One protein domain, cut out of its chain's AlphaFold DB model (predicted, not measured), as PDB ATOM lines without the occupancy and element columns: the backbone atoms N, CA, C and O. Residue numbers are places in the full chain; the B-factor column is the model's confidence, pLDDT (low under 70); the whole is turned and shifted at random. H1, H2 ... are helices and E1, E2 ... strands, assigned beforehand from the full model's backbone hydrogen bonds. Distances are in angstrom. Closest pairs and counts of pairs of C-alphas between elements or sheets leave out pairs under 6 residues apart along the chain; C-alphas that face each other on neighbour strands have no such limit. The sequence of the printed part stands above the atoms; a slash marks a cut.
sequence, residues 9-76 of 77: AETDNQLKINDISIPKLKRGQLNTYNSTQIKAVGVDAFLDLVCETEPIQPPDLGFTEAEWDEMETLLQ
ATOM      1  N   ALA A   9     -51.487 -21.703  37.802       71.94
ATOM      2  CA  ALA A   9     -52.008 -20.375  37.518       71.94
ATOM      3  C   ALA A   9     -53.386 -20.242  38.168       71.94
ATOM      4  O   ALA A   9     -54.278 -21.055  37.924       71.94
ATOM      5  N   GLU A  10     -53.552 -19.229  39.008       73.94
ATOM      6  CA  GLU A  10     -54.789 -18.983  39.738       73.94
ATOM      7  C   GLU A  10     -55.556 -17.814  39.121       73.94
ATOM      8  O   GLU A  10     -54.981 -16.816  38.692       73.94
ATOM      9  N   THR A  11     -56.874 -17.958  39.069       76.19
ATOM     10  CA  THR A  11     -57.809 -16.888  38.719       76.19
ATOM     11  C   THR A  11     -58.912 -16.825  39.772       76.19
ATOM     12  O   THR A  11     -59.021 -17.707  40.631       76.19
ATOM     13  N   ASP A  12     -59.784 -15.824  39.675       73.56
ATOM     14  CA  ASP A  12     -60.891 -15.634  40.619       73.56
ATOM     15  C   ASP A  12     -61.825 -16.851  40.712       73.56
ATOM     16  O   ASP A  12     -62.371 -17.123  41.774       73.56
ATOM     17  N   ASN A  13     -61.972 -17.622  39.627       77.31
ATOM     18  CA  ASN A  13     -62.966 -18.699  39.538       77.31
ATOM     19  C   ASN A  13     -62.382 -20.111  39.390       77.31
ATOM     20  O   ASN A  13     -63.121 -21.089  39.510       77.31
ATOM     21  N   GLN A  14     -61.092 -20.245  39.087       80.19
ATOM     22  CA  GLN A  14     -60.474 -21.540  38.803       80.19
ATOM     23  C   GLN A  14     -58.973 -21.529  39.089       80.19
ATOM     24  O   GLN A  14     -58.302 -20.507  38.909       80.19
ATOM     25  N   LEU A  15     -58.447 -22.696  39.448       78.88
ATOM     26  CA  LEU A  15     -57.027 -23.002  39.368       78.88
ATOM     27  C   LEU A  15     -56.734 -23.815  38.123       78.88
ATOM     28  O   LEU A  15     -57.420 -24.785  37.803       78.88
ATOM     29  N   LYS A  16     -55.665 -23.434  37.443       82.81
ATOM     30  CA  LYS A  16     -55.133 -24.152  36.303       82.81
ATOM     31  C   LYS A  16     -53.835 -24.825  36.718       82.81
ATOM     32  O   LYS A  16     -52.868 -24.147  37.057       82.81
ATOM     33  N   ILE A  17     -53.836 -26.153  36.704       80.06
ATOM     34  CA  ILE A  17     -52.662 -26.980  36.983       80.06
ATOM     35  C   ILE A  17     -52.291 -27.690  35.689       80.06
ATOM     36  O   ILE A  17     -53.002 -28.594  35.246       80.06
ATOM     37  N   ASN A  18     -51.181 -27.278  35.077       81.38
ATOM     38  CA  ASN A  18     -50.821 -27.672  33.711       81.38
ATOM     39  C   ASN A  18     -51.985 -27.358  32.737       81.38
ATOM     40  O   ASN A  18     -52.397 -26.203  32.621       81.38
ATOM     41  N   ASP A  19     -52.558 -28.375  32.086       81.62
ATOM     42  CA  ASP A  19     -53.708 -28.245  31.180       81.62
ATOM     43  C   ASP A  19     -55.063 -28.543  31.847       81.62
ATOM     44  O   ASP A  19     -56.103 -28.537  31.188       81.62
ATOM     45  N   ILE A  20     -55.078 -28.795  33.158       82.69
ATOM     46  CA  ILE A  20     -56.286 -29.154  33.907       82.69
ATOM     47  C   ILE A  20     -56.845 -27.907  34.588       82.69
ATOM     48  O   ILE A  20     -56.165 -27.278  35.399       82.69
ATOM     49  N   SER A  21     -58.099 -27.570  34.274       85.31
ATOM     50  CA  SER A  21     -58.845 -26.531  34.987       85.31
ATOM     51  C   SER A  21     -59.668 -27.134  36.122       85.31
ATOM     52  O   SER A  21     -60.390 -28.122  35.937       85.31
ATOM     53  N   ILE A  22     -59.551 -26.531  37.297       83.62
ATOM     54  CA  ILE A  22     -60.218 -26.930  38.529       83.62
ATOM     55  C   ILE A  22     -61.027 -25.725  39.008       83.62
ATOM     56  O   ILE A  22     -60.430 -24.714  39.385       83.62
ATOM     57  N   PRO A  23     -62.367 -25.780  38.960       82.62
ATOM     58  CA  PRO A  23     -63.186 -24.684  39.455       82.62
ATOM     59  C   PRO A  23     -62.995 -24.528  40.970       82.62
ATOM     60  O   PRO A  23     -62.824 -25.517  41.675       82.62
ATOM     61  N   LYS A  24     -63.017 -23.293  41.474       79.44
ATOM     62  CA  LYS A  24     -63.067 -23.053  42.924       79.44
ATOM     63  C   LYS A  24     -64.444 -23.421  43.470       79.44
ATOM     64  O   LYS A  24     -65.444 -23.320  42.755       79.44
ATOM     65  N   LEU A  25     -64.492 -23.806  44.744       77.88
ATOM     66  CA  LEU A  25     -65.742 -24.164  45.397       77.88
ATOM     67  C   LEU A  25     -66.619 -22.914  45.579       77.88
ATOM     68  O   LEU A  25     -66.161 -21.875  46.049       77.88
ATOM     69  N   LYS A  26     -67.887 -23.002  45.170       77.12
ATOM     70  CA  LYS A  26     -68.878 -21.931  45.331       77.12
ATOM     71  C   LYS A  26     -69.868 -22.289  46.425       77.12
ATOM     72  O   LYS A  26     -70.576 -23.293  46.322       77.12
ATOM     73  N   ARG A  27     -69.936 -21.445  47.454       75.00
ATOM     74  CA  ARG A  27     -70.856 -21.614  48.583       75.00
ATOM     75  C   ARG A  27     -72.312 -21.613  48.109       75.00
ATOM     76  O   ARG A  27     -72.691 -20.827  47.242       75.00
ATOM     77  N   GLY A  28     -73.118 -22.511  48.676       75.81
ATOM     78  CA  GLY A  28     -74.541 -22.648  48.343       75.81
ATOM     79  C   GLY A  28     -74.824 -23.250  46.961       75.81
ATOM     80  O   GLY A  28     -75.965 -23.211  46.511       75.81
ATOM     81  N   GLN A  29     -73.812 -23.794  46.275       80.75
ATOM     82  CA  GLN A  29     -73.968 -24.444  44.972       80.75
ATOM     83  C   GLN A  29     -73.497 -25.897  45.023       80.75
ATOM     84  O   GLN A  29     -72.627 -26.266  45.814       80.75
ATOM     85  N   LEU A  30     -74.057 -26.728  44.142       83.00
ATOM     86  CA  LEU A  30     -73.532 -28.068  43.917       83.00
ATOM     87  C   LEU A  30     -72.211 -27.957  43.149       83.00
ATOM     88  O   LEU A  30     -72.192 -27.543  41.991       83.00
ATOM     89  N   ASN A  31     -71.117 -28.350  43.797       82.81
ATOM     90  CA  ASN A  31     -69.789 -28.370  43.196       82.81
ATOM     91  C   ASN A  31     -69.447 -29.804  42.785       82.81
ATOM     92  O   ASN A  31     -69.545 -30.723  43.597       82.81
ATOM     93  N   THR A  32     -69.061 -30.006  41.526       83.19
ATOM     94  CA  THR A  32     -68.737 -31.329  40.983       83.19
ATOM     95  C   THR A  32     -67.312 -31.364  40.452       83.19
ATOM     96  O   THR A  32     -66.868 -30.469  39.734       83.19
ATOM     97  N   TYR A  33     -66.600 -32.433  40.804       85.81
ATOM     98  CA  TYR A  33     -65.207 -32.643  40.433       85.81
ATOM     99  C   TYR A  33     -65.013 -34.072  39.946       85.81
ATOM    100  O   TYR A  33     -65.595 -35.011  40.488       85.81
ATOM    101  N   ASN A  34     -64.185 -34.244  38.922       87.25
ATOM    102  CA  ASN A  34     -63.831 -35.561  38.409       87.25
ATOM    103  C   ASN A  34     -62.496 -36.059  38.986       87.25
ATOM    104  O   ASN A  34     -61.702 -35.312  39.560       87.25
ATOM    105  N   SER A  35     -62.227 -37.352  38.802       87.06
ATOM    106  CA  SER A  35     -61.031 -37.999  39.348       87.06
ATOM    107  C   SER A  35     -59.718 -37.433  38.792       87.06
ATOM    108  O   SER A  35     -58.710 -37.441  39.495       87.06
ATOM    109  N   THR A  36     -59.714 -36.910  37.565       86.94
ATOM    110  CA  THR A  36     -58.542 -36.272  36.945       86.94
ATOM    111  C   THR A  36     -58.181 -34.965  37.649       86.94
ATOM    112  O   THR A  36     -57.008 -34.732  37.932       86.94
ATOM    113  N   GLN A  37     -59.177 -34.147  37.995       85.25
ATOM    114  CA  GLN A  37     -58.987 -32.894  38.735       85.25
ATOM    115  C   GLN A  37     -58.441 -33.156  40.142       85.25
ATOM    116  O   GLN A  37     -57.446 -32.551  40.535       85.25
ATOM    117  N   ILE A  38     -59.017 -34.124  40.860       80.94
ATOM    118  CA  ILE A  38     -58.576 -34.494  42.215       80.94
ATOM    119  C   ILE A  38     -57.121 -34.994  42.198       80.94
ATOM    120  O   ILE A  38     -56.297 -34.580  43.015       80.94
ATOM    121  N   LYS A  39     -56.763 -35.847  41.228       84.38
ATOM    122  CA  LYS A  39     -55.402 -36.399  41.099       84.38
ATOM    123  C   LYS A  39     -54.353 -35.358  40.707       84.38
ATOM    124  O   LYS A  39     -53.194 -35.504  41.088       84.38
ATOM    125  N   ALA A  40     -54.732 -34.325  39.953       79.88
ATOM    126  CA  ALA A  40     -53.814 -33.261  39.549       79.88
ATOM    127  C   ALA A  40     -53.279 -32.472  40.755       79.88
ATOM    128  O   ALA A  40     -52.104 -32.089  40.787       79.88
ATOM    129  N   VAL A  41     -54.123 -32.274  41.767       75.75
ATOM    130  CA  VAL A  41     -53.784 -31.543  42.994       75.75
ATOM    131  C   VAL A  41     -53.150 -32.484  44.019       75.75
ATOM    132  O   VAL A  41     -52.060 -32.195  44.512       75.75
ATOM    133  N   GLY A  42     -53.756 -33.656  44.228       77.50
ATOM    134  CA  GLY A  42     -53.551 -34.490  45.414       77.50
ATOM    135  C   GLY A  42     -54.665 -34.226  46.429       77.50
ATOM    136  O   GLY A  42     -55.130 -33.097  46.526       77.50
ATOM    137  N   VAL A  43     -55.123 -35.261  47.142       72.12
ATOM    138  CA  VAL A  43     -56.343 -35.196  47.973       72.12
ATOM    139  C   VAL A  43     -56.247 -34.125  49.060       72.12
ATOM    140  O   VAL A  43     -57.158 -33.315  49.166       72.12
ATOM    141  N   ASP A  44     -55.138 -34.059  49.797       67.12
ATOM    142  CA  ASP A  44     -55.002 -33.118  50.918       67.12
ATOM    143  C   ASP A  44     -54.997 -31.661  50.437       67.12
ATOM    144  O   ASP A  44     -55.821 -30.856  50.854       67.12
ATOM    145  N   ALA A  45     -54.169 -31.352  49.436       69.75
ATOM    146  CA  ALA A  45     -54.130 -30.023  48.830       69.75
ATOM    147  C   ALA A  45     -55.416 -29.676  48.054       69.75
ATOM    148  O   ALA A  45     -55.700 -28.504  47.828       69.75
ATOM    149  N   PHE A  46     -56.191 -30.672  47.615       74.44
ATOM    150  CA  PHE A  46     -57.517 -30.450  47.044       74.44
ATOM    151  C   PHE A  46     -58.498 -30.037  48.139       74.44
ATOM    152  O   PHE A  46     -59.216 -29.063  47.948       74.44
ATOM    153  N   LEU A  47     -58.495 -30.729  49.282       73.56
ATOM    154  CA  LEU A  47     -59.337 -30.411  50.436       73.56
ATOM    155  C   LEU A  47     -59.030 -29.024  51.000       73.56
ATOM    156  O   LEU A  47     -59.966 -28.262  51.199       73.56
ATOM    157  N   ASP A  48     -57.759 -28.649  51.141       72.88
ATOM    158  CA  ASP A  48     -57.365 -27.301  51.590       72.88
ATOM    159  C   ASP A  48     -57.861 -26.187  50.658       72.88
ATOM    160  O   ASP A  48     -58.007 -25.035  51.055       72.88
ATOM    161  N   LEU A  49     -58.096 -26.530  49.394       67.44
ATOM    162  CA  LEU A  49     -58.453 -25.584  48.351       67.44
ATOM    163  C   LEU A  49     -59.965 -25.480  48.132       67.44
ATOM    164  O   LEU A  49     -60.449 -24.465  47.627       67.44
ATOM    165  N   VAL A  50     -60.712 -26.531  48.483       64.81
ATOM    166  CA  VAL A  50     -62.168 -26.580  48.323       64.81
ATOM    167  C   VAL A  50     -62.929 -26.427  49.639       64.81
ATOM    168  O   VAL A  50     -64.042 -25.909  49.621       64.81
ATOM    169  N   CYS A  51     -62.373 -26.851  50.772       66.12
ATOM    170  CA  CYS A  51     -63.023 -26.707  52.071       66.12
ATOM    171  C   CYS A  51     -62.863 -25.281  52.605       66.12
ATOM    172  O   CYS A  51     -61.808 -24.664  52.470       66.12
ATOM    173  N   GLU A  52     -63.912 -24.766  53.247       64.38
ATOM    174  CA  GLU A  52     -63.799 -23.526  54.011       64.38
ATOM    175  C   GLU A  52     -62.819 -23.761  55.173       64.38
ATOM    176  O   GLU A  52     -62.967 -24.706  55.947       64.38
ATOM    177  N   THR A  53     -61.783 -22.925  55.266       66.25
ATOM    178  CA  THR A  53     -60.775 -22.991  56.337       66.25
ATOM    179  C   THR A  53     -61.319 -22.500  57.674       66.25
ATOM    180  O   THR A  53     -60.736 -22.773  58.722       66.25
ATOM    181  N   GLU A  54     -62.422 -21.756  57.639       71.25
ATOM    182  CA  GLU A  54     -63.118 -21.270  58.820       71.25
ATOM    183  C   GLU A  54     -64.339 -22.150  59.116       71.25
ATOM    184  O   GLU A  54     -65.027 -22.584  58.186       71.25
ATOM    185  N   PRO A  55     -64.642 -22.416  60.399       68.56
ATOM    186  CA  PRO A  55     -65.864 -23.108  60.771       68.56
ATOM    187  C   PRO A  55     -67.082 -22.356  60.232       68.56
ATOM    188  O   PRO A  55     -67.255 -21.166  60.504       68.56
ATOM    189  N   ILE A  56     -67.956 -23.061  59.512       70.31
ATOM    190  CA  ILE A  56     -69.256 -22.513  59.129       70.31
ATOM    191  C   ILE A  56     -70.017 -22.238  60.421       70.31
ATOM    192  O   ILE A  56     -70.386 -23.173  61.133       70.31
ATOM    193  N   GLN A  57     -70.265 -20.963  60.721       71.31
ATOM    194  CA  GLN A  57     -71.200 -20.620  61.782       71.31
ATOM    195  C   GLN A  57     -72.603 -21.002  61.305       71.31
ATOM    196  O   GLN A  57     -73.053 -20.468  60.280       71.31
ATOM    197  N   PRO A  58     -73.283 -21.951  61.977       73.06
ATOM    198  CA  PRO A  58     -74.676 -22.212  61.676       73.06
ATOM    199  C   PRO A  58     -75.463 -20.911  61.887       73.06
ATOM    200  O   PRO A  58     -75.143 -20.145  62.800       73.06
ATOM    201  N   PRO A  59     -76.444 -20.614  61.022       73.69
ATOM    202  CA  PRO A  59     -77.279 -19.443  61.217       73.69
ATOM    203  C   PRO A  59     -77.987 -19.554  62.566       73.69
ATOM    204  O   PRO A  59     -78.439 -20.637  62.939       73.69
ATOM    205  N   ASP A  60     -78.101 -18.431  63.273       80.81
ATOM    206  CA  ASP A  60     -79.001 -18.359  64.414       80.81
ATOM    207  C   ASP A  60     -80.431 -18.531  63.893       80.81
ATOM    208  O   ASP A  60     -80.929 -17.725  63.102       80.81
ATOM    209  N   LEU A  61     -81.056 -19.640  64.282       80.94
ATOM    210  CA  LEU A  61     -82.420 -19.977  63.889       80.94
ATOM    211  C   LEU A  61     -83.453 -19.219  64.738       80.94
ATOM    212  O   LEU A  61     -84.644 -19.305  64.451       80.94
ATOM    213  N   GLY A  62     -83.009 -18.451  65.742       82.50
ATOM    214  CA  GLY A  62     -83.868 -17.642  66.604       82.50
ATOM    215  C   GLY A  62     -84.693 -18.465  67.590       82.50
ATOM    216  O   GLY A  62     -85.651 -17.941  68.154       82.50
ATOM    217  N   PHE A  63     -84.338 -19.737  67.783       84.06
ATOM    218  CA  PHE A  63     -84.992 -20.605  68.750       84.06
ATOM    219  C   PHE A  63     -84.715 -20.129  70.174       84.06
ATOM    220  O   PHE A  63     -83.580 -19.833  70.558       84.06
ATOM    221  N   THR A  64     -85.773 -20.091  70.967       87.50
ATOM    222  CA  THR A  64     -85.710 -19.946  72.418       87.50
ATOM    223  C   THR A  64     -85.106 -21.198  73.057       87.50
ATOM    224  O   THR A  64     -85.108 -22.274  72.461       87.50
ATOM    225  N   GLU A  65     -84.610 -21.086  74.292       85.19
ATOM    226  CA  GLU A  65     -84.078 -22.241  75.039       85.19
ATOM    227  C   GLU A  65     -85.095 -23.394  75.126       85.19
ATOM    228  O   GLU A  65     -84.733 -24.549  74.940       85.19
ATOM    229  N   ALA A  66     -86.385 -23.079  75.291       88.31
ATOM    230  CA  ALA A  66     -87.447 -24.084  75.339       88.31
ATOM    231  C   ALA A  66     -87.622 -24.851  74.012       88.31
ATOM    232  O   ALA A  66     -87.903 -26.045  74.026       88.31
ATOM    233  N   GLU A  67     -87.452 -24.178  72.869       87.69
ATOM    234  CA  GLU A  67     -87.543 -24.810  71.544       87.69
ATOM    235  C   GLU A  67     -86.315 -25.683  71.248       87.69
ATOM    236  O   GLU A  67     -86.433 -26.719  70.590       87.69
ATOM    237  N   TRP A  68     -85.144 -25.305  71.771       87.69
ATOM    238  CA  TRP A  68     -83.945 -26.145  71.722       87.69
ATOM    239  C   TRP A  68     -84.114 -27.432  72.532       87.69
ATOM    240  O   TRP A  68     -83.836 -28.508  72.003       87.69
ATOM    241  N   ASP A  69     -84.629 -27.334  73.760       87.50
ATOM    242  CA  ASP A  69     -84.871 -28.493  74.632       87.50
ATOM    243  C   ASP A  69     -85.875 -29.484  74.009       87.50
ATOM    244  O   ASP A  69     -85.703 -30.707  74.081       87.50
ATOM    245  N   GLU A  70     -86.923 -28.968  73.356       88.75
ATOM    246  CA  GLU A  70     -87.916 -29.791  72.658       88.75
ATOM    247  C   GLU A  70     -87.297 -30.517  71.455       88.75
ATOM    248  O   GLU A  70     -87.500 -31.722  71.282       88.75
ATOM    249  N   MET A  71     -86.486 -29.822  70.653       86.06
ATOM    250  CA  MET A  71     -85.786 -30.435  69.526       86.06
ATOM    251  C   MET A  71     -84.773 -31.492  69.978       86.06
ATOM    252  O   MET A  71     -84.672 -32.548  69.355       86.06
ATOM    253  N   GLU A  72     -84.031 -31.238  71.055       86.69
ATOM    254  CA  GLU A  72     -83.055 -32.194  71.580       86.69
ATOM    255  C   GLU A  72     -83.733 -33.466  72.100       86.69
ATOM    256  O   GLU A  72     -83.233 -34.566  71.867       86.69
ATOM    257  N   THR A  73     -84.924 -33.338  72.686       87.31
ATOM    258  CA  THR A  73     -85.753 -34.488  73.076       87.31
ATOM    259  C   THR A  73     -86.190 -35.308  71.855       87.31
ATOM    260  O   THR A  73     -86.114 -36.532  71.886       87.31
ATOM    261  N   LEU A  74     -86.593 -34.657  70.757       87.38
ATOM    262  CA  LEU A  74     -87.016 -35.331  69.519       87.38
ATOM    263  C   LEU A  74     -85.879 -36.061  68.785       87.38
ATOM    264  O   LEU A  74     -86.150 -36.977  68.013       87.38
ATOM    265  N   LEU A  75     -84.627 -35.641  68.975       84.25
ATOM    266  CA  LEU A  75     -83.450 -36.234  68.326       84.25
ATOM    267  C   LEU A  75     -82.863 -37.434  69.088       84.25
ATOM    268  O   LEU A  75     -81.971 -38.099  68.559       84.25
ATOM    269  N   GLN A  76     -83.306 -37.683  70.326       79.38
ATOM    270  CA  GLN A  76     -82.821 -38.785  71.167       79.38
ATOM    271  C   GLN A  76     -83.624 -40.094  71.014       79.38
ATOM    272  O   GLN A  76     -83.181 -41.116  71.547       79.38
TER     273      GLN A  76
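This is residues 9 to 76 of the 77 residues of an uncharacterized protein of Rhabdobacter roseus (UniProt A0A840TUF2). A small head, the hairpin E1 and E2 with H1 packed on E2 and H2 beyond H1, is joined by a long bare arm to a lone helix, H3. The printed part has 68 residues, with E1, E2, H1, H2, H3 in order, an antiparallel sheet and the class mixed. It is extended, with radius of gyration of the C-alphas 18.5 A and spans 56 by 25 by 18 A.

Find E1, residues 14 to 17, from C-alpha 14 at (-60.474, -21.540, 38.803); E2 is 20 to 23. H1, 35 to 41, and H2, 43 to 50, each run 10.4 A. H3, 65 to 75, runs 15.5 A to C-alpha 75 at (-83.450, -36.234, 68.326).

In the hairpin, N 15 and O 22 are 2.8 A apart. The closest C-alphas of E2 and H1, Ile 22 and Gln 37, are 6.1 A apart. H1 and H2 are close but not clearly touching, about perpendicular at 88 degrees; their closest C-alphas, Ile 38 and Phe 46, are 6.4 A apart. H3 is apart from H2. Every O i to N i+4 pair is within hydrogen-bond range in H2 and H3, 2 of 3 in H1.

The farthest C-alphas, Asp 19 and Ala 66, are 55.7 A apart. The printed part has no cut. Links E2 to H1 and H2 to H3 are long. Residues 44 to 45, 49 to 53 and 55 have pLDDT under 70.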